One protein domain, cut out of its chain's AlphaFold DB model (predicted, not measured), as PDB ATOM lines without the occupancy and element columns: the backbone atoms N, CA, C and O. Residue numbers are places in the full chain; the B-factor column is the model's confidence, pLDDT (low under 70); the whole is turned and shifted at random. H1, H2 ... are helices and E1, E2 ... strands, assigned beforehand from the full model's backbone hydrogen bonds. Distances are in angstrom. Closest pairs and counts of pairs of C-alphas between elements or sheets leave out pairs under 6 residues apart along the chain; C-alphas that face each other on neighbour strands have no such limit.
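Overview. This is residues 74 to 215 of the 337 residues of the protein "SEC-C domain-containing protein" of Geodermatophilaceae bacterium (UniProt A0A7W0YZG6). A small twisted sheet of four strands has H1 and H2 over one face, with H3 packed on H2, while H4 and H5 pair up away from those helices. Two long stretches without named elements run round this body, and residues 194 to 200 stick out. The printed part has 142 residues, with five named helices and four named strands in the order H1 E1 E2 E3 E4 H2 H3 H4 H5. The sheet, order E1 E2 E4 E3, is mixed, as is the class, helices and strands, with under half of the residues in named elements. It is compact, radius of gyration of the C-alphas 14.6 A, spans 38 by 30 by 30 A.

Arrangement. H1, residues 74 to 82, comes closest to E1, residues 87 to 91, at the C-alphas of Leu 80 and Ala 87, 6.7 A apart. E1 and E2, residues 103 to 106, form an antiparallel hairpin, with N 89 and O 105 3.0 A apart, within hydrogen-bond range. E3, residues 115 to 117, and E4, residues 123 to 126, form another, with N 116 and O 124 at 2.8 A. E2 and E4 are parallel, with N 106 and O 125 at 2.8 A. H2, residues 136 to 149, is on the same face as H1, giving two layers, helices on one face of a sheet. H2 runs along E4 at 18 degrees on the local plane, height over the sheet 9.0 A; its closest C-alphas to E3 are Ala 143 and Ala 115, 6.0 A. H3, residues 171 to 174, touches H2, closest C-alphas Leu 171 and Gly 141, 4.4 A. H4, residues 188 to 192, only grazes the sheet and touches H5, residues 203 to 213, closest C-alphas Tyr 188 and Asn 213, 6.3 A. Every O i to N i+4 pair is within hydrogen-bond range in H1, H2 and H5; H4 has 0 of 1, but 2 of 2 O i to N i+3 pairs, and H3 is too short for an i+4 pair.

Along the chain. H1 begins at C-alpha 74, (-5.201, -20.087, -46.673), and spans 12.5 A from first to last C-alpha. E1 spans 13.0 A, H2 20.3 A and H5 15.1 A, ending at C-alpha 213, (15.693, -29.581, -59.126).

Size, cuts and confidence. The farthest C-alphas, Asp 134 and Ala 197, are 42.0 A apart. The printed part has no cut; the links E1 to E2, H2 to H3 and H3 to H4 are long. Residues 193 to 201 have pLDDT under 70.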
ATOM      1  N   GLU A  74      -4.415 -19.397 -45.637       96.94
ATOM      2  CA  GLU A  74      -5.201 -20.087 -46.673       96.94
ATOM      3  C   GLU A  74      -4.689 -19.854 -48.106       96.94
ATOM      4  O   GLU A  74      -4.486 -20.808 -48.862       96.94
ATOM      5  N   ALA A  75      -4.517 -18.589 -48.499       97.38
ATOM      6  CA  ALA A  75      -4.123 -18.256 -49.864       97.38
ATOM      7  C   ALA A  75      -2.703 -18.740 -50.175       97.38
ATOM      8  O   ALA A  75      -2.445 -19.226 -51.277       97.38
ATOM      9  N   ASP A  76      -1.812 -18.673 -49.188       97.62
ATOM     10  CA  ASP A  76      -0.451 -19.175 -49.303       97.62
ATOM     11  C   ASP A  76      -0.414 -20.702 -49.393       97.62
ATOM     12  O   ASP A  76       0.267 -21.231 -50.262       97.62
ATOM     13  N   LEU A  77      -1.207 -21.435 -48.605       97.81
ATOM     14  CA  LEU A  77      -1.330 -22.893 -48.745       97.81
ATOM     15  C   LEU A  77      -1.778 -23.286 -50.159       97.81
ATOM     16  O   LEU A  77      -1.285 -24.251 -50.735       97.81
ATOM     17  N   ILE A  78      -2.680 -22.519 -50.768       97.69
ATOM     18  CA  ILE A  78      -3.094 -22.762 -52.155       97.69
ATOM     19  C   ILE A  78      -1.960 -22.419 -53.133       97.69
ATOM     20  O   ILE A  78      -1.704 -23.190 -54.059       97.69
ATOM     21  N   ALA A  79      -1.251 -21.306 -52.929       97.75
ATOM     22  CA  ALA A  79      -0.129 -20.908 -53.779       97.75
ATOM     23  C   ALA A  79       1.029 -21.915 -53.725       97.75
ATOM     24  O   ALA A  79       1.528 -22.335 -54.768       97.75
ATOM     25  N   LEU A  80       1.416 -22.348 -52.528       97.50
ATOM     26  CA  LEU A  80       2.470 -23.333 -52.297       97.50
ATOM     27  C   LEU A  80       2.093 -24.696 -52.880       97.50
ATOM     28  O   LEU A  80       2.957 -25.412 -53.377       97.50
ATOM     29  N   ARG A  81       0.808 -25.067 -52.860       96.38
ATOM     30  CA  ARG A  81       0.373 -26.340 -53.442       96.38
ATOM     31  C   ARG A  81       0.380 -26.307 -54.968       96.38
ATOM     32  O   ARG A  81       0.797 -27.283 -55.583       96.38
ATOM     33  N   GLU A  82      -0.102 -25.223 -55.573       95.69
ATOM     34  CA  GLU A  82      -0.422 -25.196 -57.008       95.69
ATOM     35  C   GLU A  82       0.584 -24.446 -57.885       95.69
ATOM     36  O   GLU A  82       0.674 -24.713 -59.084       95.69
ATOM     37  N   LEU A  83       1.276 -23.447 -57.334       95.31
ATOM     38  CA  LEU A  83       1.939 -22.406 -58.128       95.31
ATOM     39  C   LEU A  83       3.445 -22.315 -57.880       95.31
ATOM     40  O   LEU A  83       4.158 -21.939 -58.812       95.31
ATOM     41  N   VAL A  84       3.905 -22.635 -56.666       96.75
ATOM     42  CA  VAL A  84       5.302 -22.492 -56.226       96.75
ATOM     43  C   VAL A  84       5.966 -23.865 -56.133       96.75
ATOM     44  O   VAL A  84       5.458 -24.759 -55.465       96.75
ATOM     45  N   SER A  85       7.115 -24.036 -56.792       95.12
ATOM     46  CA  SER A  85       7.814 -25.327 -56.840       95.12
ATOM     47  C   SER A  85       8.489 -25.690 -55.516       95.12
ATOM     48  O   SER A  85       8.251 -26.770 -54.982       95.12
ATOM     49  N   ALA A  86       9.311 -24.791 -54.973       96.06
ATOM     50  CA  ALA A  86      10.155 -25.052 -53.812       96.06
ATOM     51  C   ALA A  86       9.956 -23.951 -52.766       96.06
ATOM     52  O   ALA A  86      10.474 -22.846 -52.894       96.06
ATOM     53  N   ALA A  87       9.163 -24.239 -51.738       97.31
ATOM     54  CA  ALA A  87       8.985 -23.345 -50.603       97.31
ATOM     55  C   ALA A  87       8.715 -24.135 -49.322       97.31
ATOM     56  O   ALA A  87       8.273 -25.289 -49.359       97.31
ATOM     57  N   SER A  88       8.971 -23.497 -48.186       97.62
ATOM     58  CA  SER A  88       8.697 -24.051 -46.868       97.62
ATOM     59  C   SER A  88       8.151 -23.005 -45.910       97.62
ATOM     60  O   SER A  88       8.362 -21.811 -46.105       97.62
ATOM     61  N   SER A  89       7.504 -23.458 -44.841       97.56
ATOM     62  CA  SER A  89       7.080 -22.587 -43.746       97.56
ATOM     63  C   SER A  89       7.028 -23.356 -42.425       97.56
ATOM     64  O   SER A  89       6.521 -24.482 -42.423       97.56
ATOM     65  N   PRO A  90       7.543 -22.814 -41.306       97.25
ATOM     66  CA  PRO A  90       7.297 -23.405 -40.002       97.25
ATOM     67  C   PRO A  90       5.800 -23.330 -39.680       97.25
ATOM     68  O   PRO A  90       5.136 -22.330 -39.956       97.25
ATOM     69  N   LEU A  91       5.263 -24.399 -39.099       97.38
ATOM     70  CA  LEU A  91       3.867 -24.470 -38.685       97.38
ATOM     71  C   LEU A  91       3.760 -24.339 -37.169       97.38
ATOM     72  O   LEU A  91       4.422 -25.058 -36.424       97.38
ATOM     73  N   ALA A  92       2.883 -23.447 -36.721       96.31
ATOM     74  CA  ALA A  92       2.550 -23.300 -35.313       96.31
ATOM     75  C   ALA A  92       1.349 -24.196 -34.969       96.31
ATOM     76  O   ALA A  92       0.259 -24.020 -35.520       96.31
ATOM     77  N   LEU A  93       1.553 -25.157 -34.068       97.50
ATOM     78  CA  LEU A  93       0.537 -26.127 -33.648       97.50
ATOM     79  C   LEU A  93      -0.425 -25.527 -32.613       97.50
ATOM     80  O   LEU A  93      -0.038 -24.671 -31.817       97.50
ATOM     81  N   SER A  94      -1.687 -25.961 -32.634       96.25
ATOM     82  CA  SER A  94      -2.732 -25.485 -31.716       96.25
ATOM     83  C   SER A  94      -2.674 -26.149 -30.337       96.25
ATOM     84  O   SER A  94      -3.011 -25.513 -29.338       96.25
ATOM     85  N   ASP A  95      -2.264 -27.417 -30.274       95.69
ATOM     86  CA  ASP A  95      -2.238 -28.204 -29.043       95.69
ATOM     87  C   ASP A  95      -0.880 -28.091 -28.332       95.69
ATOM     88  O   ASP A  95       0.171 -28.426 -28.884       95.69
ATOM     89  N   ALA A  96      -0.915 -27.664 -27.069       93.38
ATOM     90  CA  ALA A  96       0.262 -27.560 -26.213       93.38
ATOM     91  C   ALA A  96       0.923 -28.922 -25.931       93.38
ATOM     92  O   ALA A  96       2.096 -28.954 -25.561       93.38
ATOM     93  N   ALA A  97       0.208 -30.037 -26.126       93.69
ATOM     94  CA  ALA A  97       0.777 -31.380 -26.049       93.69
ATOM     95  C   ALA A  97       1.884 -31.624 -27.090       93.69
ATOM     96  O   ALA A  97       2.727 -32.486 -26.870       93.69
ATOM     97  N   TYR A  98       1.905 -30.855 -28.184       94.25
ATOM     98  CA  TYR A  98       2.931 -30.928 -29.227       94.25
ATOM     99  C   TYR A  98       3.896 -29.735 -29.203       94.25
ATOM    100  O   TYR A  98       4.542 -29.449 -30.208       94.25
ATOM    101  N   ALA A  99       4.001 -29.005 -28.087       90.19
ATOM    102  CA  ALA A  99       4.838 -27.804 -28.001       90.19
ATOM    103  C   ALA A  99       6.343 -28.071 -28.215       90.19
ATOM    104  O   ALA A  99       7.088 -27.154 -28.551       90.19
ATOM    105  N   ASP A 100       6.795 -29.309 -28.021       90.88
ATOM    106  CA  ASP A 100       8.158 -29.777 -28.286       90.88
ATOM    107  C   ASP A 100       8.368 -30.250 -29.738       90.88
ATOM    108  O   ASP A 100       9.501 -30.498 -30.156       90.88
ATOM    109  N   ARG A 101       7.296 -30.357 -30.533       94.56
ATOM    110  CA  ARG A 101       7.357 -30.785 -31.934       94.56
ATOM    111  C   ARG A 101       7.594 -29.588 -32.848       94.56
ATOM    112  O   ARG A 101       6.788 -28.669 -32.936       94.56
ATOM    113  N   SER A 102       8.681 -29.648 -33.613       96.00
ATOM    114  CA  SER A 102       8.970 -28.688 -34.683       96.00
ATOM    115  C   SER A 102       8.476 -29.228 -36.021       96.00
ATOM    116  O   SER A 102       8.963 -30.260 -36.483       96.00
ATOM    117  N   VAL A 103       7.554 -28.512 -36.667       97.56
ATOM    118  CA  VAL A 103       6.969 -28.900 -37.958       97.56
ATOM    119  C   VAL A 103       7.291 -27.854 -39.018       97.56
ATOM    120  O   VAL A 103       6.991 -26.676 -38.845       97.56
ATOM    121  N   THR A 104       7.833 -28.300 -40.148       97.88
ATOM    122  CA  THR A 104       8.047 -27.472 -41.337       97.88
ATOM    123  C   THR A 104       7.200 -28.004 -42.486       97.88
ATOM    124  O   THR A 104       7.397 -29.126 -42.955       97.88
ATOM    125  N   LEU A 105       6.264 -27.190 -42.968       98.19
ATOM    126  CA  LEU A 105       5.572 -27.420 -44.230       98.19
ATOM    127  C   LEU A 105       6.559 -27.287 -45.391       98.19
ATOM    128  O   LEU A 105       7.382 -26.375 -45.398       98.19
ATOM    129  N   ALA A 106       6.421 -28.140 -46.396       97.50
ATOM    130  CA  ALA A 106       7.114 -28.076 -47.672       97.50
ATOM    131  C   ALA A 106       6.101 -28.168 -48.819       97.50
ATOM    132  O   ALA A 106       5.135 -28.932 -48.733       97.50
ATOM    133  N   THR A 107       6.340 -27.446 -49.917       97.06
ATOM    134  CA  THR A 107       5.541 -27.565 -51.154       97.06
ATOM    135  C   THR A 107       5.433 -29.022 -51.600       97.06
ATOM    136  O   THR A 107       4.343 -29.521 -51.868       97.06
ATOM    137  N   VAL A 108       6.557 -29.736 -51.583       94.94
ATOM    138  CA  VAL A 108       6.663 -31.158 -51.899       94.94
ATOM    139  C   VAL A 108       7.817 -31.779 -51.116       94.94
ATOM    140  O   VAL A 108       8.813 -31.115 -50.828       94.94
ATOM    141  N   LEU A 109       7.680 -33.058 -50.772       93.44
ATOM    142  CA  LEU A 109       8.743 -33.888 -50.198       93.44
ATOM    143  C   LEU A 109       9.260 -34.898 -51.233       93.44
ATOM    144  O   LEU A 109       8.563 -35.171 -52.220       93.44
ATOM    145  N   PRO A 110      10.452 -35.494 -51.025       88.88
ATOM    146  CA  PRO A 110      10.965 -36.542 -51.900       88.88
ATOM    147  C   PRO A 110       9.915 -37.622 -52.157       88.88
ATOM    148  O   PRO A 110       9.236 -38.077 -51.237       88.88
ATOM    149  N   GLN A 111       9.780 -38.029 -53.421       87.69
ATOM    150  CA  GLN A 111       8.810 -39.044 -53.853       87.69
ATOM    151  C   GLN A 111       7.345 -38.716 -53.495       87.69
ATOM    152  O   GLN A 111       6.521 -39.626 -53.444       87.69
ATOM    153  N   LEU A 112       7.011 -37.435 -53.267       91.81
ATOM    154  CA  LEU A 112       5.682 -36.986 -52.825       91.81
ATOM    155  C   LEU A 112       5.244 -37.657 -51.509       91.81
ATOM    156  O   LEU A 112       4.060 -37.953 -51.316       91.81
ATOM    157  N   ALA A 113       6.202 -37.922 -50.611       92.88
ATOM    158  CA  ALA A 113       5.906 -38.415 -49.272       92.88
ATOM    159  C   ALA A 113       4.983 -37.425 -48.525       92.88
ATOM    160  O   ALA A 113       5.182 -36.213 -48.624       92.88
ATOM    161  N   PRO A 114       3.986 -37.908 -47.764       94.94
ATOM    162  CA  PRO A 114       3.042 -37.030 -47.079       94.94
ATOM    163  C   PRO A 114       3.672 -36.318 -45.874       94.94
ATOM    164  O   PRO A 114       3.347 -35.167 -45.606       94.94
ATOM    165  N   ALA A 115       4.592 -36.973 -45.166       96.06
ATOM    166  CA  ALA A 115       5.415 -36.378 -44.119       96.06
ATOM    167  C   ALA A 115       6.674 -37.232 -43.869       96.06
ATOM    168  O   ALA A 115       6.760 -38.375 -44.324       96.06
ATOM    169  N   LEU A 116       7.651 -36.671 -43.160       94.50
ATOM    170  CA  LEU A 116       8.883 -37.326 -42.716       94.50
ATOM    171  C   LEU A 116       9.203 -36.873 -41.287       94.50
ATOM    172  O   LEU A 116       9.085 -35.683 -40.992       94.50
ATOM    173  N   VAL A 117       9.650 -37.790 -40.426       94.31
ATOM    174  CA  VAL A 117      10.167 -37.469 -39.086       94.31
ATOM    175  C   VAL A 117      11.655 -37.784 -39.057       94.31
ATOM    176  O   VAL A 117      12.068 -38.907 -39.334       94.31
ATOM    177  N   ARG A 118      12.472 -36.777 -38.758       91.44
ATOM    178  CA  ARG A 118      13.931 -36.911 -38.690       91.44
ATOM    179  C   ARG A 118      14.378 -37.580 -37.399       91.44
ATOM    180  O   ARG A 118      13.616 -37.656 -36.438       91.44
ATOM    181  N   GLU A 119      15.636 -38.006 -37.366       90.50
ATOM    182  CA  GLU A 119      16.277 -38.563 -36.166       90.50
ATOM    183  C   GLU A 119      16.338 -37.563 -35.000       90.50
ATOM    184  O   GLU A 119      16.278 -37.963 -33.843       90.50
ATOM    185  N   ASP A 120      16.384 -36.260 -35.293       88.94
ATOM    186  CA  ASP A 120      16.320 -35.188 -34.293       88.94
ATOM    187  C   ASP A 120      14.882 -34.788 -33.900       88.94
ATOM    188  O   ASP A 120      14.680 -33.822 -33.167       88.94
ATOM    189  N   GLY A 121      13.873 -35.512 -34.395       91.19
ATOM    190  CA  GLY A 121      12.459 -35.304 -34.079       91.19
ATOM    191  C   GLY A 121      11.756 -34.207 -34.886       91.19
ATOM    192  O   GLY A 121      10.528 -34.094 -34.799       91.19
ATOM    193  N   ARG A 122      12.474 -33.424 -35.709       94.19
ATOM    194  CA  ARG A 122      11.844 -32.434 -36.602       94.19
ATOM    195  C   ARG A 122      10.983 -33.129 -37.660       94.19
ATOM    196  O   ARG A 122      11.395 -34.117 -38.271       94.19
ATOM    197  N   ILE A 123       9.807 -32.567 -37.920       96.25
ATOM    198  CA  ILE A 123       8.845 -33.061 -38.908       96.25
ATOM    199  C   ILE A 123       8.917 -32.198 -40.169       96.25
ATOM    200  O   ILE A 123       8.832 -30.972 -40.097       96.25
ATOM    201  N   LEU A 124       9.000 -32.839 -41.334       96.81
ATOM    202  CA  LEU A 124       8.680 -32.218 -42.618       96.81
ATOM    203  C   LEU A 124       7.301 -32.700 -43.080       96.81
ATOM    204  O   LEU A 124       7.053 -33.903 -43.102       96.81
ATOM    205  N   LEU A 125       6.418 -31.785 -43.475       97.81
ATOM    206  CA  LEU A 125       5.060 -32.079 -43.948       97.81
ATOM    207  C   LEU A 125       4.922 -31.697 -45.427       97.81
ATOM    208  O   LEU A 125       5.186 -30.554 -45.789       97.81
ATOM    209  N   GLY A 126       4.504 -32.633 -46.278       96.94
ATOM    210  CA  GLY A 126       4.342 -32.416 -47.715       96.94
ATOM    211  C   GLY A 126       2.951 -31.907 -48.076       96.94
ATOM    212  O   GLY A 126       1.943 -32.503 -47.700       96.94
ATOM    213  N   LEU A 127       2.891 -30.813 -48.835       96.88
ATOM    214  CA  LEU A 127       1.631 -30.213 -49.275       96.88
ATOM    215  C   LEU A 127       1.090 -30.848 -50.569       96.88
ATOM    216  O   LEU A 127      -0.119 -31.062 -50.713       96.88
ATOM    217  N   GLN A 128       1.981 -31.164 -51.511       95.19
ATOM    218  CA  GLN A 128       1.677 -31.945 -52.708       95.19
ATOM    219  C   GLN A 128       1.767 -33.444 -52.407       95.19
ATOM    220  O   GLN A 128       2.783 -33.940 -51.924       95.19
ATOM    221  N   LEU A 129       0.697 -34.166 -52.736       92.00
ATOM    222  CA  LEU A 129       0.544 -35.599 -52.486       92.00
ATOM    223  C   LEU A 129       0.357 -36.347 -53.809       92.00
ATOM    224  O   LEU A 129      -0.168 -35.788 -54.770       92.00
ATOM    225  N   ILE A 130       0.716 -37.636 -53.843       90.00
ATOM    226  CA  ILE A 130       0.515 -38.511 -55.020       90.00
ATOM    227  C   ILE A 130      -0.966 -38.579 -55.422       90.00
ATOM    228  O   ILE A 130      -1.305 -38.605 -56.605       90.00
ATOM    229  N   ALA A 131      -1.850 -38.630 -54.429       87.31
ATOM    230  CA  ALA A 131      -3.289 -38.649 -54.614       87.31
ATOM    231  C   ALA A 131      -3.954 -37.780 -53.550       87.31
ATOM    232  O   ALA A 131      -3.488 -37.703 -52.414       87.31
ATOM    233  N   SER A 132      -5.081 -37.174 -53.912       89.38
ATOM    234  CA  SER A 132      -5.899 -36.391 -52.992       89.38
ATOM    235  C   SER A 132      -7.315 -36.934 -52.919       89.38
ATOM    236  O   SER A 132      -7.841 -37.505 -53.879       89.38
ATOM    237  N   SER A 133      -7.908 -36.780 -51.745       90.12
ATOM    238  CA  SER A 133      -9.294 -37.088 -51.476       90.12
ATOM    239  C   SER A 133     -10.152 -35.911 -51.925       90.12
ATOM    240  O   SER A 133      -9.702 -34.948 -52.551       90.12
ATOM    241  N   ASP A 134     -11.430 -35.993 -51.596       88.00
ATOM    242  CA  ASP A 134     -12.359 -34.893 -51.774       88.00
ATOM    243  C   ASP A 134     -12.200 -33.796 -50.682       88.00
ATOM    244  O   ASP A 134     -12.862 -32.765 -50.784       88.00
ATOM    245  N   ASP A 135     -11.307 -33.963 -49.690       92.44
ATOM    246  CA  ASP A 135     -10.916 -32.966 -48.672       92.44
ATOM    247  C   ASP A 135      -9.388 -32.964 -48.453       92.44
ATOM    248  O   ASP A 135      -8.852 -33.674 -47.603       92.44
ATOM    249  N   ILE A 136      -8.674 -32.128 -49.213       94.69
ATOM    250  CA  ILE A 136      -7.201 -32.036 -49.170       94.69
ATOM    251  C   ILE A 136      -6.681 -31.627 -47.786       94.69
ATOM    252  O   ILE A 136      -5.628 -32.096 -47.360       94.69
ATOM    253  N   SER A 137      -7.416 -30.789 -47.051       97.00
ATOM    254  CA  SER A 137      -6.999 -30.410 -45.697       97.00
ATOM    255  C   SER A 137      -7.017 -31.608 -44.749       97.00
ATOM    256  O   SER A 137      -6.147 -31.725 -43.888       97.00
ATOM    257  N   ARG A 138      -7.959 -32.540 -44.938       96.44
ATOM    258  CA  ARG A 138      -7.977 -33.805 -44.197       96.44
ATOM    259  C   ARG A 138      -6.825 -34.720 -44.577       96.44
ATOM    260  O   ARG A 138      -6.286 -35.389 -43.704       96.44
ATOM    261  N   ASP A 139      -6.440 -34.758 -45.848       96.06
ATOM    262  CA  ASP A 139      -5.287 -35.551 -46.294       96.06
ATOM    263  C   ASP A 139      -4.008 -35.097 -45.583       96.06
ATOM    264  O   ASP A 139      -3.300 -35.904 -44.979       96.06
ATOM    265  N   ILE A 140      -3.761 -33.786 -45.595       97.69
ATOM    266  CA  ILE A 140      -2.585 -33.175 -44.969       97.69
ATOM    267  C   ILE A 140      -2.665 -33.284 -43.442       97.69
ATOM    268  O   ILE A 140      -1.674 -33.616 -42.800       97.69
ATOM    269  N   GLY A 141      -3.840 -33.063 -42.845       97.81
ATOM    270  CA  GLY A 141      -4.033 -33.209 -41.401       97.81
ATOM    271  C   GLY A 141      -3.861 -34.653 -40.917       97.81
ATOM    272  O   GLY A 141      -3.267 -34.876 -39.867       97.81
ATOM    273  N   THR A 142      -4.270 -35.647 -41.715       97.38
ATOM    274  CA  THR A 142      -4.014 -37.072 -41.433       97.38
ATOM    275  C   THR A 142      -2.518 -37.374 -41.430       97.38
ATOM    276  O   THR A 142      -2.027 -38.044 -40.522       97.38
ATOM    277  N   ALA A 143      -1.779 -36.848 -42.411       97.38
ATOM    278  CA  ALA A 143      -0.327 -36.985 -42.464       97.38
ATOM    279  C   ALA A 143       0.368 -36.324 -41.266       97.38
ATOM    280  O   ALA A 143       1.246 -36.932 -40.653       97.38
ATOM    281  N   LEU A 144      -0.042 -35.100 -40.922       98.12
ATOM    282  CA  LEU A 144       0.520 -34.356 -39.801       98.12
ATOM    283  C   LEU A 144       0.254 -35.066 -38.471       98.12
ATOM    284  O   LEU A 144       1.191 -35.247 -37.703       98.12
ATOM    285  N   GLN A 145      -0.974 -35.529 -38.225       97.50
ATOM    286  CA  GLN A 145      -1.310 -36.270 -37.006       97.50
ATOM    287  C   GLN A 145      -0.429 -37.515 -36.850       97.50
ATOM    288  O   GLN A 145       0.169 -37.723 -35.801       97.50
ATOM    289  N   ALA A 146      -0.279 -38.305 -37.916       96.94
ATOM    290  CA  ALA A 146       0.565 -39.494 -37.880       96.94
ATOM    291  C   ALA A 146       2.045 -39.164 -37.625       96.94
ATOM    292  O   ALA A 146       2.730 -39.901 -36.922       96.94
ATOM    293  N   ALA A 147       2.548 -38.053 -38.169       97.44
ATOM    294  CA  ALA A 147       3.914 -37.603 -37.915       97.44
ATOM    295  C   ALA A 147       4.110 -37.107 -36.470       97.44
ATOM    296  O   ALA A 147       5.158 -37.362 -35.880       97.44
ATOM    297  N   LEU A 148       3.107 -36.440 -35.890       97.12
ATOM    298  CA  LEU A 148       3.105 -35.995 -34.491       97.12
ATOM    299  C   LEU A 148       3.052 -37.158 -33.489       97.12
ATOM    300  O   LEU A 148       3.497 -37.002 -32.358       97.12
ATOM    301  N   GLU A 149       2.551 -38.323 -33.888       94.62
ATOM    302  CA  GLU A 149       2.511 -39.529 -33.046       94.62
ATOM    303  C   GLU A 149       3.711 -40.459 -33.263       94.62
ATOM    304  O   GLU A 149       3.962 -41.341 -32.444       94.62
ATOM    305  N   ALA A 150       4.453 -40.280 -34.357       95.50
ATOM    306  CA  ALA A 150       5.597 -41.117 -34.687       95.50
ATOM    307  C   ALA A 150       6.858 -40.729 -33.901       95.50
ATOM    308  O   ALA A 150       7.129 -39.544 -33.659       95.50
ATOM    309  N   ASP A 151       7.653 -41.752 -33.580       92.50
ATOM    310  CA  ASP A 151       8.985 -41.617 -32.998       92.50
ATOM    311  C   ASP A 151       9.986 -41.028 -34.008       92.50
ATOM    312  O   ASP A 151       9.863 -41.194 -35.227       92.50
ATOM    313  N   ALA A 152      11.021 -40.368 -33.489       92.88
ATOM    314  CA  ALA A 152      12.088 -39.789 -34.296       92.88
ATOM    315  C   ALA A 152      12.785 -40.841 -35.182       92.88
ATOM    316  O   ALA A 152      13.104 -41.946 -34.737       92.88
ATOM    317  N   GLY A 153      13.012 -40.493 -36.450       88.62
ATOM    318  CA  GLY A 153      13.673 -41.339 -37.449       88.62
ATOM    319  C   GLY A 153      12.865 -42.554 -37.922       88.62
ATOM    320  O   GLY A 153      13.329 -43.280 -38.803       88.62
ATOM    321  N   GLN A 154      11.669 -42.801 -37.375       87.75
ATOM    322  CA  GLN A 154      10.853 -43.944 -37.774       87.75
ATOM    323  C   GLN A 154      10.000 -43.636 -39.015       87.75
ATOM    324  O   GLN A 154       9.506 -42.515 -39.179       87.75
ATOM    325  N   PRO A 155       9.768 -44.631 -39.893       86.81
ATOM    326  CA  PRO A 155       8.804 -44.498 -40.973       86.81
ATOM    327  C   PRO A 155       7.410 -44.180 -40.428       86.81
ATOM    328  O   PRO A 155       6.907 -44.864 -39.536       86.81
ATOM    329  N   ILE A 156       6.751 -43.183 -41.016       91.94
ATOM    330  CA  ILE A 156       5.359 -42.880 -40.692       91.94
ATOM    331  C   ILE A 156       4.414 -43.816 -41.444       91.94
ATOM    332  O   ILE A 156       4.623 -44.137 -42.616       91.94
ATOM    333  N   ASN A 157       3.322 -44.209 -40.792       88.44
ATOM    334  CA  ASN A 157       2.205 -44.875 -41.450       88.44
ATOM    335  C   ASN A 157       0.914 -44.099 -41.163       88.44
ATOM    336  O   ASN A 157       0.239 -44.390 -40.178       88.44
ATOM    337  N   PRO A 158       0.544 -43.129 -42.016       86.94
ATOM    338  CA  PRO A 158      -0.678 -42.355 -41.821       86.94
ATOM    339  C   PRO A 158      -1.961 -43.138 -42.138       86.94
ATOM    340  O   PRO A 158      -3.057 -42.586 -42.065       86.94
ATOM    341  N   GLY A 159      -1.848 -44.416 -42.518       88.12
ATOM    342  CA  GLY A 159      -2.957 -45.173 -43.074       88.12
ATOM    343  C   GLY A 159      -3.367 -44.642 -44.455       88.12
ATOM    344  O   GLY A 159      -2.544 -44.078 -45.182       88.12
ATOM    345  N   PRO A 160      -4.629 -44.856 -44.861       87.31
ATOM    346  CA  PRO A 160      -5.146 -44.332 -46.117       87.31
ATOM    347  C   PRO A 160      -5.054 -42.800 -46.174       87.31
ATOM    348  O   PRO A 160      -5.503 -42.107 -45.262       87.31
ATOM    349  N   ILE A 161      -4.494 -42.295 -47.276       88.19
ATOM    350  CA  ILE A 161      -4.526 -40.883 -47.655       88.19
ATOM    351  C   ILE A 161      -5.058 -40.774 -49.085       88.19
ATOM    352  O   ILE A 161      -4.736 -41.578 -49.968       88.19
ATOM    353  N   GLY A 162      -5.852 -39.741 -49.336       85.56
ATOM    354  CA  GLY A 162      -6.188 -39.322 -50.686       85.56
ATOM    355  C   GLY A 162      -7.374 -40.087 -51.274       85.56
ATOM    356  O   GLY A 162      -8.435 -40.196 -50.662       85.56
ATOM    357  N   GLY A 163      -7.226 -40.635 -52.484       78.12
ATOM    358  CA  GLY A 163      -8.320 -41.320 -53.191       78.12
ATOM    359  C   GLY A 163      -8.905 -42.537 -52.453       78.12
ATOM    360  O   GLY A 163     -10.056 -42.897 -52.690       78.12
ATOM    361  N   ALA A 164      -8.138 -43.139 -51.537       75.31
ATOM    362  CA  ALA A 164      -8.588 -44.217 -50.653       75.31
ATOM    363  C   ALA A 164      -9.381 -43.716 -49.423       75.31
ATOM    364  O   ALA A 164      -9.924 -44.527 -48.674       75.31
ATOM    365  N   GLY A 165      -9.482 -42.397 -49.244       77.62
ATOM    366  CA  GLY A 165     -10.031 -41.728 -48.068       77.62
ATOM    367  C   GLY A 165      -8.946 -41.403 -47.045       77.62
ATOM    368  O   GLY A 165      -7.946 -42.104 -46.969       77.62
ATOM    369  N   SER A 166      -9.174 -40.351 -46.261       89.62
ATOM    370  CA  SER A 166      -8.318 -39.922 -45.149       89.62
ATOM    371  C   SER A 166      -9.173 -39.855 -43.885       89.62
ATOM    372  O   SER A 166     -10.315 -39.388 -43.948       89.62
ATOM    373  N   ALA A 167      -8.659 -40.353 -42.759       86.31
ATOM    374  CA  ALA A 167      -9.440 -40.541 -41.528       86.31
ATOM    375  C   ALA A 167      -9.032 -39.618 -40.371       86.31
ATOM    376  O   ALA A 167      -9.778 -39.505 -39.400       86.31
ATOM    377  N   GLY A 168      -7.876 -38.961 -40.473       90.00
ATOM    378  CA  GLY A 168      -7.381 -38.044 -39.456       90.00
ATOM    379  C   GLY A 168      -8.121 -36.701 -39.430       90.00
ATOM    380  O   GLY A 168      -9.076 -36.486 -40.193       90.00
ATOM    381  N   PRO A 169      -7.695 -35.791 -38.539       95.38
ATOM    382  CA  PRO A 169      -8.244 -34.441 -38.439       95.38
ATOM    383  C   PRO A 169      -7.961 -33.618 -39.704       95.38
ATOM    384  O   PRO A 169      -7.105 -33.961 -40.523       95.38
ATOM    385  N   ARG A 170      -8.689 -32.513 -39.882       97.12
ATOM    386  CA  ARG A 170      -8.323 -31.477 -40.858       97.12
ATOM    387  C   ARG A 170      -7.187 -30.623 -40.313       97.12
ATOM    388  O   ARG A 170      -7.022 -30.484 -39.106       97.12
ATOM    389  N   LEU A 171      -6.452 -29.975 -41.210       97.25
ATOM    390  CA  LEU A 171      -5.348 -29.089 -40.844       97.25
ATOM    391  C   LEU A 171      -5.786 -27.953 -39.895       97.25
ATOM    392  O   LEU A 171      -5.047 -27.602 -38.984       97.25
ATOM    393  N   GLN A 172      -7.017 -27.448 -40.046       97.19
ATOM    394  CA  GLN A 172      -7.639 -26.457 -39.152       97.19
ATOM    395  C   GLN A 172      -7.702 -26.889 -37.684       97.19
ATOM    396  O   GLN A 172      -7.755 -26.041 -36.804       97.19
ATOM    397  N   GLU A 173      -7.760 -28.192 -37.417       97.44
ATOM    398  CA  GLU A 173      -7.869 -28.719 -36.055       97.44
ATOM    399  C   GLU A 173      -6.488 -28.809 -35.380       97.44
ATOM    400  O   GLU A 173      -6.407 -28.828 -34.154       97.44
ATOM    401  N   LEU A 174      -5.405 -28.818 -36.168       97.69
ATOM    402  CA  LEU A 174      -4.029 -29.019 -35.699       97.69
ATOM    403  C   LEU A 174      -3.189 -27.741 -35.654       97.69
ATOM    404  O   LEU A 174      -2.198 -27.688 -34.926       97.69
ATOM    405  N   LEU A 175      -3.536 -26.733 -36.455       97.44
ATOM    406  CA  LEU A 175      -2.776 -25.491 -36.544       97.44
ATOM    407  C   LEU A 175      -3.385 -24.392 -35.681       97.44
ATOM    408  O   LEU A 175      -4.602 -24.240 -35.591       97.44
ATOM    409  N   SER A 176      -2.510 -23.597 -35.076       95.06
ATOM    410  CA  SER A 176      -2.885 -22.315 -34.489       95.06
ATOM    411  C   SER A 176      -3.234 -21.295 -35.582       95.06
ATOM    412  O   SER A 176      -2.794 -21.408 -36.730       95.06
ATOM    413  N   ASP A 177      -4.022 -20.283 -35.221       91.44
ATOM    414  CA  ASP A 177      -4.391 -19.182 -36.115       91.44
ATOM    415  C   ASP A 177      -3.241 -18.164 -36.220       91.44
ATOM    416  O   ASP A 177      -3.261 -17.096 -35.606       91.44
ATOM    417  N   ALA A 178      -2.185 -18.547 -36.941       91.50
ATOM    418  CA  ALA A 178      -0.994 -17.738 -37.168       91.50
ATOM    419  C   ALA A 178      -0.669 -17.644 -38.671       91.50
ATOM    420  O   ALA A 178      -0.863 -18.620 -39.404       91.50
ATOM    421  N   PRO A 179      -0.174 -16.486 -39.156       91.69
ATOM    422  CA  PRO A 179       0.282 -16.357 -40.534       91.69
ATOM    423  C   PRO A 179       1.486 -17.269 -40.802       91.69
ATOM    424  O   PRO A 179       2.253 -17.598 -39.896       91.69
ATOM    425  N   LEU A 180       1.662 -17.654 -42.066       94.88
ATOM    426  CA  LEU A 180       2.791 -18.473 -42.497       94.88
ATOM    427  C   LEU A 180       4.023 -17.604 -42.771       94.88
ATOM    428  O   LEU A 180       3.971 -16.662 -43.566       94.88
ATOM    429  N   ASP A 181       5.149 -17.971 -42.159       95.38
ATOM    430  CA  ASP A 181       6.465 -17.421 -42.486       95.38
ATOM    431  C   ASP A 181       7.076 -18.229 -43.638       95.38
ATOM    432  O   ASP A 181       7.510 -19.365 -43.456       95.38
ATOM    433  N   ILE A 182       6.992 -17.718 -44.865       97.12
ATOM    434  CA  ILE A 182       7.277 -18.502 -46.074       97.12
ATOM    435  C   ILE A 182       8.667 -18.183 -46.591       97.12
ATOM    436  O   ILE A 182       8.965 -17.043 -46.943       97.12
ATOM    437  N   SER A 183       9.472 -19.230 -46.743       96.62
ATOM    438  CA  SER A 183      10.752 -19.196 -47.444       96.62
ATOM    439  C   SER A 183      10.601 -19.860 -48.809       96.62
ATOM    440  O   SER A 183      10.232 -21.031 -48.881       96.62
ATOM    441  N   VAL A 184      10.872 -19.122 -49.886       97.12
ATOM    442  CA  VAL A 184      10.976 -19.679 -51.244       97.12
ATOM    443  C   VAL A 184      12.433 -20.050 -51.497       97.12
ATOM    444  O   VAL A 184      13.327 -19.266 -51.186       97.12
ATOM    445  N   HIS A 185      12.662 -21.240 -52.042       95.69
ATOM    446  CA  HIS A 185      13.992 -21.806 -52.251       95.69
ATOM    447  C   HIS A 185      14.319 -21.886 -53.739       95.69
ATOM    448  O   HIS A 185      13.436 -22.095 -54.572       95.69
ATOM    449  N   GLU A 186      15.601 -21.762 -54.070       92.25
ATOM    450  CA  GLU A 186      16.090 -21.965 -55.440       92.25
ATOM    451  C   GLU A 186      16.003 -23.434 -55.869       92.25
ATOM    452  O   GLU A 186      15.875 -23.733 -57.054       92.25
ATOM    453  N   ASP A 187      16.075 -24.352 -54.904       92.00
ATOM    454  CA  ASP A 187      16.091 -25.787 -55.133       92.00
ATOM    455  C   ASP A 187      15.548 -26.573 -53.922       92.00
ATOM    456  O   ASP A 187      15.074 -26.000 -52.939       92.00
ATOM    457  N   TYR A 188      15.593 -27.907 -53.983       91.06
ATOM    458  CA  TYR A 188      15.097 -28.777 -52.912       91.06
ATOM    459  C   TYR A 188      16.134 -29.110 -51.822       91.06
ATOM    460  O   TYR A 188      15.921 -30.033 -51.031       91.06
ATOM    461  N   ARG A 189      17.257 -28.381 -51.716       86.75
ATOM    462  CA  ARG A 189      18.270 -28.640 -50.668       86.75
ATOM    463  C   ARG A 189      17.738 -28.440 -49.254       86.75
ATOM    464  O   ARG A 189      18.243 -29.074 -48.330       86.75
ATOM    465  N   PHE A 190      16.676 -27.653 -49.082       84.88
ATOM    466  CA  PHE A 190      16.003 -27.486 -47.793       84.88
ATOM    467  C   PHE A 190      15.467 -28.813 -47.208       84.88
ATOM    468  O   PHE A 190      15.253 -28.910 -46.000       84.88
ATOM    469  N   TRP A 191      15.316 -29.870 -48.019       87.19
ATOM    470  CA  TRP A 191      14.997 -31.222 -47.543       87.19
ATOM    471  C   TRP A 191      16.084 -31.861 -46.684       87.19
ATOM    472  O   TRP A 191      15.776 -32.785 -45.939       87.19
ATOM    473  N   LEU A 192      17.340 -31.420 -46.760       79.62
ATOM    474  CA  LEU A 192      18.452 -32.070 -46.057       79.62
ATOM    475  C   LEU A 192      18.575 -31.604 -44.601       79.62
ATOM    476  O   LEU A 192      19.051 -32.356 -43.763       79.62
ATOM    477  N   GLY A 193      18.014 -30.440 -44.253       61.84
ATOM    478  CA  GLY A 193      17.873 -29.918 -42.880       61.84
ATOM    479  C   GLY A 193      19.160 -29.746 -42.072       61.84
ATOM    480  O   GLY A 193      19.065 -29.513 -40.863       61.84
ATOM    481  N   THR A 194      20.306 -29.826 -42.737       55.06
ATOM    482  CA  THR A 194      21.638 -29.410 -42.293       55.06
ATOM    483  C   THR A 194      22.140 -28.283 -43.197       55.06
ATOM    484  O   THR A 194      21.666 -28.116 -44.326       55.06
ATOM    485  N   ASP A 195      23.082 -27.488 -42.685       50.38
ATOM    486  CA  ASP A 195      23.853 -26.566 -43.516       50.38
ATOM    487  C   ASP A 195      24.559 -27.403 -44.607       50.38
ATOM    488  O   ASP A 195      25.110 -28.464 -44.292       50.38
ATOM    489  N   PRO A 196      24.517 -27.009 -45.895       44.59
ATOM    490  CA  PRO A 196      25.099 -27.739 -47.027       44.59
ATOM    491  C   PRO A 196      26.553 -28.231 -46.874       44.59
ATOM    492  O   PRO A 196      26.996 -29.004 -47.726       44.59
ATOM    493  N   ALA A 197      27.285 -27.793 -45.850       50.91
ATOM    494  CA  ALA A 197      28.656 -28.191 -45.550       50.91
ATOM    495  C   ALA A 197      28.807 -29.490 -44.725       50.91
ATOM    496  O   ALA A 197      29.910 -30.039 -44.714       50.91
ATOM    497  N   ASP A 198      27.757 -29.992 -44.059       48.62
ATOM    498  CA  ASP A 198      27.959 -30.912 -42.923       48.62
ATOM    499  C   ASP A 198      27.724 -32.411 -43.185       48.62
ATOM    500  O   ASP A 198      28.183 -33.223 -42.383       48.62
ATOM    501  N   GLU A 199      27.121 -32.829 -44.305       50.88
ATOM    502  CA  GLU A 199      27.040 -34.262 -44.643       50.88
ATOM    503  C   GLU A 199      27.222 -34.563 -46.141       50.88
ATOM    504  O   GLU A 199      26.604 -33.919 -46.998       50.88
ATOM    505  N   PRO A 200      28.044 -35.572 -46.495       54.28
ATOM    506  CA  PRO A 200      28.154 -36.037 -47.868       54.28
ATOM    507  C   PRO A 200      26.849 -36.716 -48.299       54.28
ATOM    508  O   PRO A 200      26.502 -37.799 -47.838       54.28
ATOM    509  N   VAL A 201      26.149 -36.079 -49.235       64.25
ATOM    510  CA  VAL A 201      25.002 -36.654 -49.942       64.25
ATOM    511  C   VAL A 201      25.488 -37.847 -50.768       64.25
ATOM    512  O   VAL A 201      26.385 -37.693 -51.602       64.25
ATOM    513  N   ASP A 202      24.921 -39.038 -50.556       72.62
ATOM    514  CA  ASP A 202      25.276 -40.193 -51.382       72.62
ATOM    515  C   ASP A 202      24.861 -39.992 -52.855       72.62
ATOM    516  O   ASP A 202      24.020 -39.153 -53.197       72.62
ATOM    517  N   ALA A 203      25.463 -40.763 -53.765       76.75
ATOM    518  CA  ALA A 203      25.245 -40.593 -55.202       76.75
ATOM    519  C   ALA A 203      23.773 -40.773 -55.624       76.75
ATOM    520  O   ALA A 203      23.320 -40.108 -56.556       76.75
ATOM    521  N   SER A 204      23.021 -41.632 -54.930       76.12
ATOM    522  CA  SER A 204      21.617 -41.906 -55.246       76.12
ATOM    523  C   SER A 204      20.705 -40.745 -54.848       76.12
ATOM    524  O   SER A 204      19.835 -40.338 -55.624       76.12
ATOM    525  N   LEU A 205      20.955 -40.143 -53.684       77.56
ATOM    526  CA  LEU A 205      20.257 -38.952 -53.223       77.56
ATOM    527  C   LEU A 205      20.617 -37.741 -54.093       77.56
ATOM    528  O   LEU A 205      19.732 -36.970 -54.462       77.56
ATOM    529  N   SER A 206      21.880 -37.619 -54.509       78.94
ATOM    530  CA  SER A 206      22.316 -36.570 -55.437       78.94
ATOM    531  C   SER A 206      21.591 -36.649 -56.785       78.94
ATOM    532  O   SER A 206      21.144 -35.623 -57.299       78.94
ATOM    533  N   GLU A 207      21.444 -37.839 -57.370       83.62
ATOM    534  CA  GLU A 207      20.731 -38.017 -58.645       83.62
ATOM    535  C   GLU A 207      19.229 -37.711 -58.508       83.62
ATOM    536  O   GLU A 207      18.652 -37.006 -59.344       83.62
ATOM    537  N   LEU A 208      18.600 -38.166 -57.417       81.94
ATOM    538  CA  LEU A 208      17.207 -37.837 -57.099       81.94
ATOM    539  C   LEU A 208      17.001 -36.319 -56.987       81.94
ATOM    540  O   LEU A 208      16.046 -35.784 -57.555       81.94
ATOM    541  N   MET A 209      17.903 -35.626 -56.289       85.31
ATOM    542  CA  MET A 209      17.853 -34.173 -56.134       85.31
ATOM    543  C   MET A 209      18.061 -33.448 -57.459       85.31
ATOM    544  O   MET A 209      17.288 -32.549 -57.767       85.31
ATOM    545  N   GLN A 210      19.038 -33.847 -58.277       86.81
ATOM    546  CA  GLN A 210      19.245 -33.250 -59.602       86.81
ATOM    547  C   GLN A 210      17.986 -33.360 -60.465       86.81
ATOM    548  O   GLN A 210      17.564 -32.381 -61.084       86.81
ATOM    549  N   ARG A 211      17.338 -34.530 -60.461       86.00
ATOM    550  CA  ARG A 211      16.086 -34.744 -61.189       86.00
ATOM    551  C   ARG A 211      14.936 -33.898 -60.645       86.00
ATOM    552  O   ARG A 211      14.154 -33.381 -61.439       86.00
ATOM    553  N   ALA A 212      14.820 -33.766 -59.326       87.31
ATOM    554  CA  ALA A 212      13.805 -32.919 -58.705       87.31
ATOM    555  C   ALA A 212      14.045 -31.434 -59.032       87.31
ATOM    556  O   ALA A 212      13.131 -30.745 -59.482       87.31
ATOM    557  N   ASN A 213      15.287 -30.967 -58.893       91.06
ATOM    558  CA  ASN A 213      15.693 -29.581 -59.126       91.06
ATOM    559  C   ASN A 213      15.483 -29.141 -60.581       91.06
ATOM    560  O   ASN A 213      15.140 -27.989 -60.824       91.06
ATOM    561  N   ALA A 214      15.596 -30.055 -61.550       89.44
ATOM    562  CA  ALA A 214      15.315 -29.763 -62.959       89.44
ATOM    563  C   ALA A 214      13.856 -29.338 -63.234       89.44
ATOM    564  O   ALA A 214      13.574 -28.776 -64.290       89.44
ATOM    565  N   ALA A 215      12.928 -29.614 -62.311       87.75
ATOM    566  CA  ALA A 215      11.523 -29.218 -62.412       87.75
ATOM    567  C   ALA A 215      11.190 -27.933 -61.631       87.75
ATOM    568  O   ALA A 215      10.022 -27.534 -61.586       87.75
TER     569      ALA A 215